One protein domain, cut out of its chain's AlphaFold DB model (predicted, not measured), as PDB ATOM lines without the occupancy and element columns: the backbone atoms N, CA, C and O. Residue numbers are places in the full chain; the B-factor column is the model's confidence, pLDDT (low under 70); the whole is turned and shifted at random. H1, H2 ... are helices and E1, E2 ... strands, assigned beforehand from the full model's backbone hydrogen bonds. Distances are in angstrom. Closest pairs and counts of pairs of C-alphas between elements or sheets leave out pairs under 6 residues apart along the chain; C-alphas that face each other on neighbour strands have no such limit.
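What this domain is: This is residues 140 to 212 of the 241 residues of the protein "RES domain-containing protein" of Sphingobacterium soli (UniProt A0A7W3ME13). What does the model look like? A ribbon of two antiparallel strands, E1 and E2, makes the core, with H3 over one face and H1 and the short H2 over the other. A long loop, residues 164 to 189, swings out to one side on the way from H2 to H3. What is it made of? The printed part has 73 residues, with three named helices and two named strands in the order E1 H1 H2 H3 E2; the class is mixed, helices and strands. How large is it? It is compact, with a radius of gyration of the C-alphas of 12.1 A and spans of 30 by 26 by 25 A.

Where its parts are: Where are the strands? E1 is residues 140 to 146, 19.7 A long, from C-alpha 140 at (-12.393, 290.318, -50.651). E2 is residues 204 to 211, 23.0 A long, to C-alpha 211 at (-11.374, 296.017, -47.384). Where are the helices? H1 is residues 149 to 157, 12.3 A; H2 is 159 to 163, 5.2 A; H3 is 190 to 197, 11.3 A.

How they stand to each other: How do the strands pair? E1 and E2 are antiparallel, at 157 degrees between directions; N 142 and O 208 are within hydrogen-bond range at 2.9 A. Where do the helices come close? The closest C-alphas of H3 and E1, Ala 143 and Ala 193, are 5.4 A apart; those of H1 and E2, Leu 152 and Lys 204, 7.5 A; those of H2 and E2, Leu 163 and Ala 208, 6.5 A. How do the helices stand to each other? H1 and H2 touch only at the corner, closest at the C-alphas of Ala 155 and Gln 162, 5.2 A. H3 is apart from H1 and H2. What of their backbones? Each O i to N i+4 pair is within hydrogen-bond range in H1 and H2, and 3 of 4 in H3.

The domain as a whole: How far does it reach? The two C-alphas farthest apart, of Gly 202 and Ile 212, are 31.7 A apart. Is it continuous? The printed part has no cut; the link from H2 to H3 is long, with 26 residues. Where is confidence low? Residues 165 to 175 and 177 to 182 have pLDDT under 70.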
ATOM      1  N   LEU A 140     -12.570 291.756 -50.508       93.62
ATOM      2  CA  LEU A 140     -12.393 290.318 -50.651       93.62
ATOM      3  C   LEU A 140     -12.929 289.604 -49.412       93.62
ATOM      4  O   LEU A 140     -12.844 290.113 -48.294       93.62
ATOM      5  N   TYR A 141     -13.450 288.406 -49.609       93.50
ATOM      6  CA  TYR A 141     -13.981 287.549 -48.564       93.50
ATOM      7  C   TYR A 141     -13.062 286.360 -48.356       93.50
ATOM      8  O   TYR A 141     -12.531 285.787 -49.306       93.50
ATOM      9  N   ARG A 142     -12.880 285.959 -47.104       91.81
ATOM     10  CA  ARG A 142     -12.147 284.744 -46.767       91.81
ATOM     11  C   ARG A 142     -12.917 283.947 -45.741       91.81
ATOM     12  O   ARG A 142     -13.213 284.456 -44.665       91.81
ATOM     13  N   ALA A 143     -13.162 282.684 -46.056       91.06
ATOM     14  CA  ALA A 143     -13.786 281.748 -45.143       91.06
ATOM     15  C   ALA A 143     -12.735 280.900 -44.410       91.06
ATOM     16  O   ALA A 143     -11.663 280.595 -44.942       91.06
ATOM     17  N   ARG A 144     -13.051 280.490 -43.181       89.06
ATOM     18  CA  ARG A 144     -12.341 279.437 -42.449       89.06
ATOM     19  C   ARG A 144     -13.335 278.504 -41.774       89.06
ATOM     20  O   ARG A 144     -14.272 278.958 -41.119       89.06
ATOM     21  N   VAL A 145     -13.086 277.203 -41.902       88.88
ATOM     22  CA  VAL A 145     -13.850 276.163 -41.206       88.88
ATOM     23  C   VAL A 145     -13.292 275.993 -39.801       88.88
ATOM     24  O   VAL A 145     -12.085 275.831 -39.611       88.88
ATOM     25  N   LEU A 146     -14.176 276.016 -38.811       86.12
ATOM     26  CA  LEU A 146     -13.864 275.834 -37.404       86.12
ATOM     27  C   LEU A 146     -14.562 274.572 -36.896       86.12
ATOM     28  O   LEU A 146     -15.750 274.351 -37.125       86.12
ATOM     29  N   GLN A 147     -13.783 273.738 -36.210       79.81
ATOM     30  CA  GLN A 147     -14.215 272.423 -35.734       79.81
ATOM     31  C   GLN A 147     -14.752 272.440 -34.294       79.81
ATOM     32  O   GLN A 147     -15.323 271.446 -33.861       79.81
ATOM     33  N   SER A 148     -14.574 273.533 -33.542       83.50
ATOM     34  CA  SER A 148     -15.069 273.657 -32.165       83.50
ATOM     35  C   SER A 148     -15.640 275.044 -31.876       83.50
ATOM     36  O   SER A 148     -15.243 276.042 -32.486       83.50
ATOM     37  N   GLU A 149     -16.567 275.109 -30.919       84.44
ATOM     38  CA  GLU A 149     -17.194 276.363 -30.490       84.44
ATOM     39  C   GLU A 149     -16.193 277.307 -29.797       84.44
ATOM     40  O   GLU A 149     -16.285 278.526 -29.918       84.44
ATOM     41  N   GLU A 150     -15.182 276.758 -29.126       85.75
ATOM     42  CA  GLU A 150     -14.094 277.529 -28.510       85.75
ATOM     43  C   GLU A 150     -13.273 278.270 -29.567       85.75
ATOM     44  O   GLU A 150     -13.043 279.473 -29.438       85.75
ATOM     45  N   LYS A 151     -12.907 277.584 -30.660       84.06
ATOM     46  CA  LYS A 151     -12.203 278.198 -31.793       84.06
ATOM     47  C   LYS A 151     -13.065 279.242 -32.497       84.06
ATOM     48  O   LYS A 151     -12.533 280.238 -32.976       84.06
ATOM     49  N   LEU A 152     -14.384 279.043 -32.543       86.25
ATOM     50  CA  LEU A 152     -15.325 280.051 -33.039       86.25
ATOM     51  C   LEU A 152     -15.294 281.313 -32.177       86.25
ATOM     52  O   LEU A 152     -15.109 282.407 -32.706       86.25
ATOM     53  N   LYS A 153     -15.409 281.169 -30.855       87.56
ATOM     54  CA  LYS A 153     -15.326 282.303 -29.921       87.56
ATOM     55  C   LYS A 153     -13.976 283.010 -30.019       87.56
ATOM     56  O   LYS A 153     -13.934 284.237 -30.011       87.56
ATOM     57  N   GLU A 154     -12.884 282.264 -30.165       86.38
ATOM     58  CA  GLU A 154     -11.548 282.832 -30.353       86.38
ATOM     59  C   GLU A 154     -11.425 283.605 -31.673       86.38
ATOM     60  O   GLU A 154     -10.934 284.734 -31.673       86.38
ATOM     61  N   ALA A 155     -11.915 283.044 -32.782       86.06
ATOM     62  CA  ALA A 155     -11.888 283.696 -34.089       86.06
ATOM     63  C   ALA A 155     -12.721 284.985 -34.119       86.06
ATOM     64  O   ALA A 155     -12.313 285.959 -34.746       86.06
ATOM     65  N   LEU A 156     -13.854 285.009 -33.412       86.62
ATOM     66  CA  LEU A 156     -14.682 286.208 -33.262       86.62
ATOM     67  C   LEU A 156     -14.040 287.250 -32.335       86.62
ATOM     68  O   LEU A 156     -14.227 288.446 -32.540       86.62
ATOM     69  N   ARG A 157     -13.269 286.816 -31.331       89.31
ATOM     70  CA  ARG A 157     -12.572 287.709 -30.395       89.31
ATOM     71  C   ARG A 157     -11.299 288.322 -30.990       89.31
ATOM     72  O   ARG A 157     -10.994 289.469 -30.679       89.31
ATOM     73  N   TYR A 158     -10.573 287.573 -31.821       86.38
ATOM     74  CA  TYR A 158      -9.313 287.988 -32.456       86.38
ATOM     75  C   TYR A 158      -9.312 287.689 -33.968       86.38
ATOM     76  O   TYR A 158      -8.548 286.833 -34.440       86.38
ATOM     77  N   PRO A 159     -10.170 288.368 -34.752       83.75
ATOM     78  CA  PRO A 159     -10.311 288.102 -36.183       83.75
ATOM     79  C   PRO A 159      -9.034 288.420 -36.972       83.75
ATOM     80  O   PRO A 159      -8.706 287.722 -37.928       83.75
ATOM     81  N   ASP A 160      -8.267 289.421 -36.547       81.19
ATOM     82  CA  ASP A 160      -6.980 289.813 -37.127       81.19
ATOM     83  C   ASP A 160      -5.958 288.663 -37.116       81.19
ATOM     84  O   ASP A 160      -5.316 288.383 -38.131       81.19
ATOM     85  N   LYS A 161      -5.861 287.941 -35.995       79.94
ATOM     86  CA  LYS A 161      -4.928 286.816 -35.826       79.94
ATOM     87  C   LYS A 161      -5.447 285.528 -36.446       79.94
ATOM     88  O   LYS A 161      -4.671 284.754 -37.005       79.94
ATOM     89  N   GLN A 162      -6.751 285.286 -36.332       81.44
ATOM     90  CA  GLN A 162      -7.346 283.996 -36.675       81.44
ATOM     91  C   GLN A 162      -7.861 283.922 -38.113       81.44
ATOM     92  O   GLN A 162      -7.934 282.826 -38.663       81.44
ATOM     93  N   LEU A 163      -8.189 285.047 -38.755       81.75
ATOM     94  CA  LEU A 163      -8.707 285.096 -40.133       81.75
ATOM     95  C   LEU A 163      -7.676 285.681 -41.117       81.75
ATOM     96  O   LEU A 163      -7.794 285.489 -42.330       81.75
ATOM     97  N   GLY A 164      -6.611 286.303 -40.600       75.44
ATOM     98  CA  GLY A 164      -5.444 286.754 -41.358       75.44
ATOM     99  C   GLY A 164      -4.611 285.614 -41.974       75.44
ATOM    100  O   GLY A 164      -4.926 284.428 -41.820       75.44
ATOM    101  N   PRO A 165      -3.580 285.918 -42.778       68.19
ATOM    102  CA  PRO A 165      -2.662 284.909 -43.311       68.19
ATOM    103  C   PRO A 165      -2.009 284.110 -42.165       68.19
ATOM    104  O   PRO A 165      -1.629 284.704 -41.156       68.19
ATOM    105  N   PRO A 166      -1.908 282.767 -42.260       63.22
ATOM    106  CA  PRO A 166      -1.256 281.985 -41.214       63.22
ATOM    107  C   PRO A 166       0.208 282.435 -41.063       63.22
ATOM    108  O   PRO A 166       0.844 282.757 -42.072       63.22
ATOM    109  N   PRO A 167       0.779 282.440 -39.843       61.34
ATOM    110  CA  PRO A 167       2.208 282.675 -39.674       61.34
ATOM    111  C   PRO A 167       2.999 281.657 -40.504       61.34
ATOM    112  O   PRO A 167       2.607 280.493 -40.560       61.34
ATOM    113  N   ASN A 168       4.121 282.065 -41.105       58.25
ATOM    114  CA  ASN A 168       4.884 281.245 -42.064       58.25
ATOM    115  C   ASN A 168       5.150 279.808 -41.577       58.25
ATOM    116  O   ASN A 168       5.012 278.860 -42.338       58.25
ATOM    117  N   LYS A 169       5.432 279.614 -40.280       55.12
ATOM    118  CA  LYS A 169       5.667 278.285 -39.674       55.12
ATOM    119  C   LYS A 169       4.462 277.330 -39.752       55.12
ATOM    120  O   LYS A 169       4.645 276.117 -39.707       55.12
ATOM    121  N   TYR A 170       3.255 277.873 -39.885       55.94
ATOM    122  CA  TYR A 170       1.983 277.154 -39.967       55.94
ATOM    123  C   TYR A 170       1.310 277.298 -41.340       55.94
ATOM    124  O   TYR A 170       0.174 276.858 -41.512       55.94
ATOM    125  N   ALA A 171       1.985 277.915 -42.317       59.12
ATOM    126  CA  ALA A 171       1.490 277.993 -43.683       59.12
ATOM    127  C   ALA A 171       1.536 276.592 -44.306       59.12
ATOM    128  O   ALA A 171       2.592 276.097 -44.714       59.12
ATOM    129  N   LEU A 172       0.375 275.939 -44.324       60.22
ATOM    130  CA  LEU A 172       0.169 274.686 -45.034       60.22
ATOM    131  C   LEU A 172       0.337 274.914 -46.545       60.22
ATOM    132  O   LEU A 172       0.052 276.014 -47.031       60.22
ATOM    133  N   PRO A 173       0.803 273.896 -47.289       57.81
ATOM    134  CA  PRO A 173       0.813 273.966 -48.741       57.81
ATOM    135  C   PRO A 173      -0.627 274.077 -49.258       57.81
ATOM    136  O   PRO A 173      -1.526 273.386 -48.775       57.81
ATOM    137  N   GLY A 174      -0.838 274.957 -50.227       64.69
ATOM    138  CA  GLY A 174      -2.101 275.142 -50.936       64.69
ATOM    139  C   GLY A 174      -1.898 274.971 -52.437       64.69
ATOM    140  O   GLY A 174      -0.805 274.640 -52.889       64.69
ATOM    141  N   ARG A 175      -2.948 275.215 -53.231       69.94
ATOM    142  CA  ARG A 175      -2.883 275.048 -54.697       69.94
ATOM    143  C   ARG A 175      -1.820 275.936 -55.352       69.94
ATOM    144  O   ARG A 175      -1.274 275.558 -56.378       69.94
ATOM    145  N   MET A 176      -1.535 277.095 -54.754       70.00
ATOM    146  CA  MET A 176      -0.612 278.103 -55.286       70.00
ATOM    147  C   MET A 176       0.522 278.481 -54.319       70.00
ATOM    148  O   MET A 176       1.248 279.435 -54.579       70.00
ATOM    149  N   ASN A 177       0.693 277.779 -53.192       67.75
ATOM    150  CA  ASN A 177       1.775 278.072 -52.246       67.75
ATOM    151  C   ASN A 177       2.444 276.799 -51.731       67.75
ATOM    152  O   ASN A 177       1.779 275.825 -51.380       67.75
ATOM    153  N   SER A 178       3.771 276.837 -51.628       60.88
ATOM    154  CA  SER A 178       4.539 275.812 -50.929       60.88
ATOM    155  C   SER A 178       4.436 275.998 -49.411       60.88
ATOM    156  O   SER A 178       4.120 277.078 -48.896       60.88
ATOM    157  N   ARG A 179       4.696 274.917 -48.668       58.41
ATOM    158  CA  ARG A 179       4.722 274.942 -47.202       58.41
ATOM    159  C   ARG A 179       5.740 275.984 -46.728       58.41
ATOM    160  O   ARG A 179       6.894 275.942 -47.138       58.41
ATOM    161  N   GLY A 180       5.326 276.893 -45.848       56.94
ATOM    162  CA  GLY A 180       6.193 277.965 -45.342       56.94
ATOM    163  C   GLY A 180       6.018 279.331 -46.017       56.94
ATOM    164  O   GLY A 180       6.424 280.331 -45.426       56.94
ATOM    165  N   ILE A 181       5.379 279.401 -47.192       61.03
ATOM    166  CA  ILE A 181       5.028 280.667 -47.855       61.03
ATOM    167  C   ILE A 181       3.563 280.975 -47.560       61.03
ATOM    168  O   ILE A 181       2.665 280.230 -47.958       61.03
ATOM    169  N   SER A 182       3.321 282.068 -46.839       66.56
ATOM    170  CA  SER A 182       1.967 282.504 -46.516       66.56
ATOM    171  C   SER A 182       1.365 283.285 -47.682       66.56
ATOM    172  O   SER A 182       1.911 284.304 -48.097       66.56
ATOM    173  N   MET A 183       0.240 282.798 -48.202       76.38
ATOM    174  CA  MET A 183      -0.538 283.444 -49.259       76.38
ATOM    175  C   MET A 183      -1.938 283.781 -48.746       76.38
ATOM    176  O   MET A 183      -2.499 283.085 -47.889       76.38
ATOM    177  N   PHE A 184      -2.513 284.856 -49.281       83.69
ATOM    178  CA  PHE A 184      -3.902 285.214 -49.029       83.69
ATOM    179  C   PHE A 184      -4.802 284.508 -50.045       83.69
ATOM    180  O   PHE A 184      -4.727 284.783 -51.239       83.69
ATOM    181  N   TYR A 185      -5.660 283.615 -49.557       85.44
ATOM    182  CA  TYR A 185      -6.720 282.994 -50.348       85.44
ATOM    183  C   TYR A 185      -8.051 283.630 -49.965       85.44
ATOM    184  O   TYR A 185      -8.411 283.635 -48.785       85.44
ATOM    185  N   GLY A 186      -8.766 284.151 -50.955       90.25
ATOM    186  CA  GLY A 186     -10.075 284.762 -50.785       90.25
ATOM    187  C   GLY A 186     -10.845 284.802 -52.099       90.25
ATOM    188  O   GLY A 186     -10.314 284.437 -53.146       90.25
ATOM    189  N   ALA A 187     -12.090 285.252 -52.023       91.38
ATOM    190  CA  ALA A 187     -13.004 285.374 -53.147       91.38
ATOM    191  C   ALA A 187     -13.614 286.779 -53.212       91.38
ATOM    192  O   ALA A 187     -13.562 287.543 -52.247       91.38
ATOM    193  N   ILE A 188     -14.197 287.117 -54.359       92.31
ATOM    194  CA  ILE A 188     -14.913 288.386 -54.568       92.31
ATOM    195  C   ILE A 188     -16.315 288.383 -53.944       92.31
ATOM    196  O   ILE A 188     -16.860 289.445 -53.659       92.31
ATOM    197  N   GLU A 189     -16.857 287.195 -53.676       93.31
ATOM    198  CA  GLU A 189     -18.177 286.977 -53.088       93.31
ATOM    199  C   GLU A 189     -18.079 286.041 -51.881       93.31
ATOM    200  O   GLU A 189     -17.212 285.164 -51.812       93.31
ATOM    201  N   GLU A 190     -18.983 286.234 -50.925       92.94
ATOM    202  CA  GLU A 190     -19.052 285.446 -49.695       92.94
ATOM    203  C   GLU A 190     -19.368 283.971 -49.970       92.94
ATOM    204  O   GLU A 190     -18.650 283.093 -49.485       92.94
ATOM    205  N   ASP A 191     -20.366 283.698 -50.811       91.88
ATOM    206  CA  ASP A 191     -20.797 282.332 -51.129       91.88
ATOM    207  C   ASP A 191     -19.688 281.526 -51.816       91.88
ATOM    208  O   ASP A 191     -19.476 280.353 -51.500       91.88
ATOM    209  N   ILE A 192     -18.902 282.175 -52.684       91.88
ATOM    210  CA  ILE A 192     -17.729 281.563 -53.320       91.88
ATOM    211  C   ILE A 192     -16.676 281.210 -52.262       91.88
ATOM    212  O   ILE A 192     -16.129 280.107 -52.278       91.88
ATOM    213  N   ALA A 193     -16.407 282.108 -51.306       92.00
ATOM    214  CA  ALA A 193     -15.449 281.835 -50.235       92.00
ATOM    215  C   ALA A 193     -15.880 280.636 -49.371       92.00
ATOM    216  O   ALA A 193     -15.039 279.811 -49.005       92.00
ATOM    217  N   ILE A 194     -17.175 280.521 -49.060       90.75
ATOM    218  CA  ILE A 194     -17.737 279.380 -48.321       90.75
ATOM    219  C   ILE A 194     -17.634 278.092 -49.154       90.75
ATOM    220  O   ILE A 194     -17.230 277.052 -48.628       90.75
ATOM    221  N   GLY A 195     -17.949 278.158 -50.449       88.44
ATOM    222  CA  GLY A 195     -17.867 277.022 -51.368       88.44
ATOM    223  C   GLY A 195     -16.452 276.453 -51.504       88.44
ATOM    224  O   GLY A 195     -16.269 275.234 -51.487       88.44
ATOM    225  N   GLU A 196     -15.435 277.316 -51.554       87.50
ATOM    226  CA  GLU A 196     -14.028 276.911 -51.676       87.50
ATOM    227  C   GLU A 196     -13.512 276.130 -50.462       87.50
ATOM    228  O   GLU A 196     -12.727 275.192 -50.612       87.50
ATOM    229  N   VAL A 197     -13.968 276.463 -49.248       88.06
ATOM    230  CA  VAL A 197     -13.503 275.770 -48.033       88.06
ATOM    231  C   VAL A 197     -14.178 274.419 -47.797       88.06
ATOM    232  O   VAL A 197     -13.723 273.677 -46.927       88.06
ATOM    233  N   ARG A 198     -15.226 274.088 -48.569       86.94
ATOM    234  CA  ARG A 198     -15.942 272.797 -48.558       86.94
ATOM    235  C   ARG A 198     -16.208 272.280 -47.131       86.94
ATOM    236  O   ARG A 198     -15.688 271.228 -46.748       86.94
ATOM    237  N   PRO A 199     -16.974 273.027 -46.318       86.00
ATOM    238  CA  PRO A 199     -17.177 272.693 -44.915       86.00
ATOM    239  C   PRO A 199     -17.930 271.358 -44.769       86.00
ATOM    240  O   PRO A 199     -18.966 271.172 -45.409       86.00
ATOM    241  N   PRO A 200     -17.474 270.431 -43.907       86.19
ATOM    242  CA  PRO A 200     -18.253 269.247 -43.557       86.19
ATOM    243  C   PRO A 200     -19.596 269.623 -42.924       86.19
ATOM    244  O   PRO A 200     -19.700 270.637 -42.221       86.19
ATOM    245  N   VAL A 201     -20.611 268.776 -43.108       83.75
ATOM    246  CA  VAL A 201     -21.919 268.957 -42.461       83.75
ATOM    247  C   VAL A 201     -21.736 269.037 -40.941       83.75
ATOM    248  O   VAL A 201     -21.032 268.224 -40.347       83.75
ATOM    249  N   GLY A 202     -22.347 270.046 -40.316       81.50
ATOM    250  CA  GLY A 202     -22.253 270.292 -38.871       81.50
ATOM    251  C   GLY A 202     -21.065 271.154 -38.426       81.50
ATOM    252  O   GLY A 202     -21.014 271.551 -37.262       81.50
ATOM    253  N   SER A 203     -20.138 271.503 -39.323       85.69
ATOM    254  CA  SER A 203     -19.064 272.453 -39.011       85.69
ATOM    255  C   SER A 203     -19.554 273.909 -39.007       85.69
ATOM    256  O   SER A 203     -20.618 274.235 -39.540       85.69
ATOM    257  N   LYS A 204     -18.788 274.802 -38.371       88.31
ATOM    258  CA  LYS A 204     -19.051 276.247 -38.380       88.31
ATOM    259  C   LYS A 204     -18.055 276.931 -39.305       88.31
ATOM    260  O   LYS A 204     -16.866 276.625 -39.267       88.31
ATOM    261  N   VAL A 205     -18.532 277.872 -40.108       90.38
ATOM    262  CA  VAL A 205     -17.689 278.673 -40.998       90.38
ATOM    263  C   VAL A 205     -17.734 280.115 -40.532       90.38
ATOM    264  O   VAL A 205     -18.804 280.643 -40.241       90.38
ATOM    265  N   VAL A 206     -16.566 280.740 -40.449       91.50
ATOM    266  CA  VAL A 206     -16.451 282.184 -40.246       91.50
ATOM    267  C   VAL A 206     -15.955 282.797 -41.536       91.50
ATOM    268  O   VAL A 206     -14.941 282.352 -42.078       91.50
ATOM    269  N   VAL A 207     -16.654 283.827 -42.001       92.44
ATOM    270  CA  VAL A 207     -16.251 284.625 -43.153       92.44
ATOM    271  C   VAL A 207     -15.776 285.986 -42.662       92.44
ATOM    272  O   VAL A 207     -16.470 286.676 -41.918       92.44
ATOM    273  N   ALA A 208     -14.572 286.370 -43.072       92.06
ATOM    274  CA  ALA A 208     -14.035 287.704 -42.862       92.06
ATOM    275  C   ALA A 208     -14.106 288.521 -44.149       92.06
ATOM    276  O   ALA A 208     -13.745 288.046 -45.228       92.06
ATOM    277  N   LYS A 209     -14.512 289.779 -43.986       93.62
ATOM    278  CA  LYS A 209     -14.531 290.803 -45.024       93.62
ATOM    279  C   LYS A 209     -13.251 291.638 -44.948       93.62
ATOM    280  O   LYS A 209     -12.995 292.286 -43.936       93.62
ATOM    281  N   PHE A 210     -12.472 291.653 -46.021       92.69
ATOM    282  CA  PHE A 210     -11.233 292.416 -46.144       92.69
ATOM    283  C   PHE A 210     -11.447 293.592 -47.086       92.69
ATOM    284  O   PHE A 210     -11.677 293.402 -48.279       92.69
ATOM    285  N   ASN A 211     -11.351 294.812 -46.560       93.56
ATOM    286  CA  ASN A 211     -11.374 296.017 -47.384       93.56
ATOM    287  C   ASN A 211      -9.995 296.233 -48.009       93.56
ATOM    288  O   ASN A 211      -8.976 296.227 -47.313       93.56
ATOM    289  N   ILE A 212      -9.967 296.447 -49.318       93.00
ATOM    290  CA  ILE A 212      -8.734 296.698 -50.053       93.00
ATOM    291  C   ILE A 212      -8.326 298.157 -49.826       93.00
ATOM    292  O   ILE A 212      -9.069 299.072 -50.170       93.00
TER     293      ILE A 212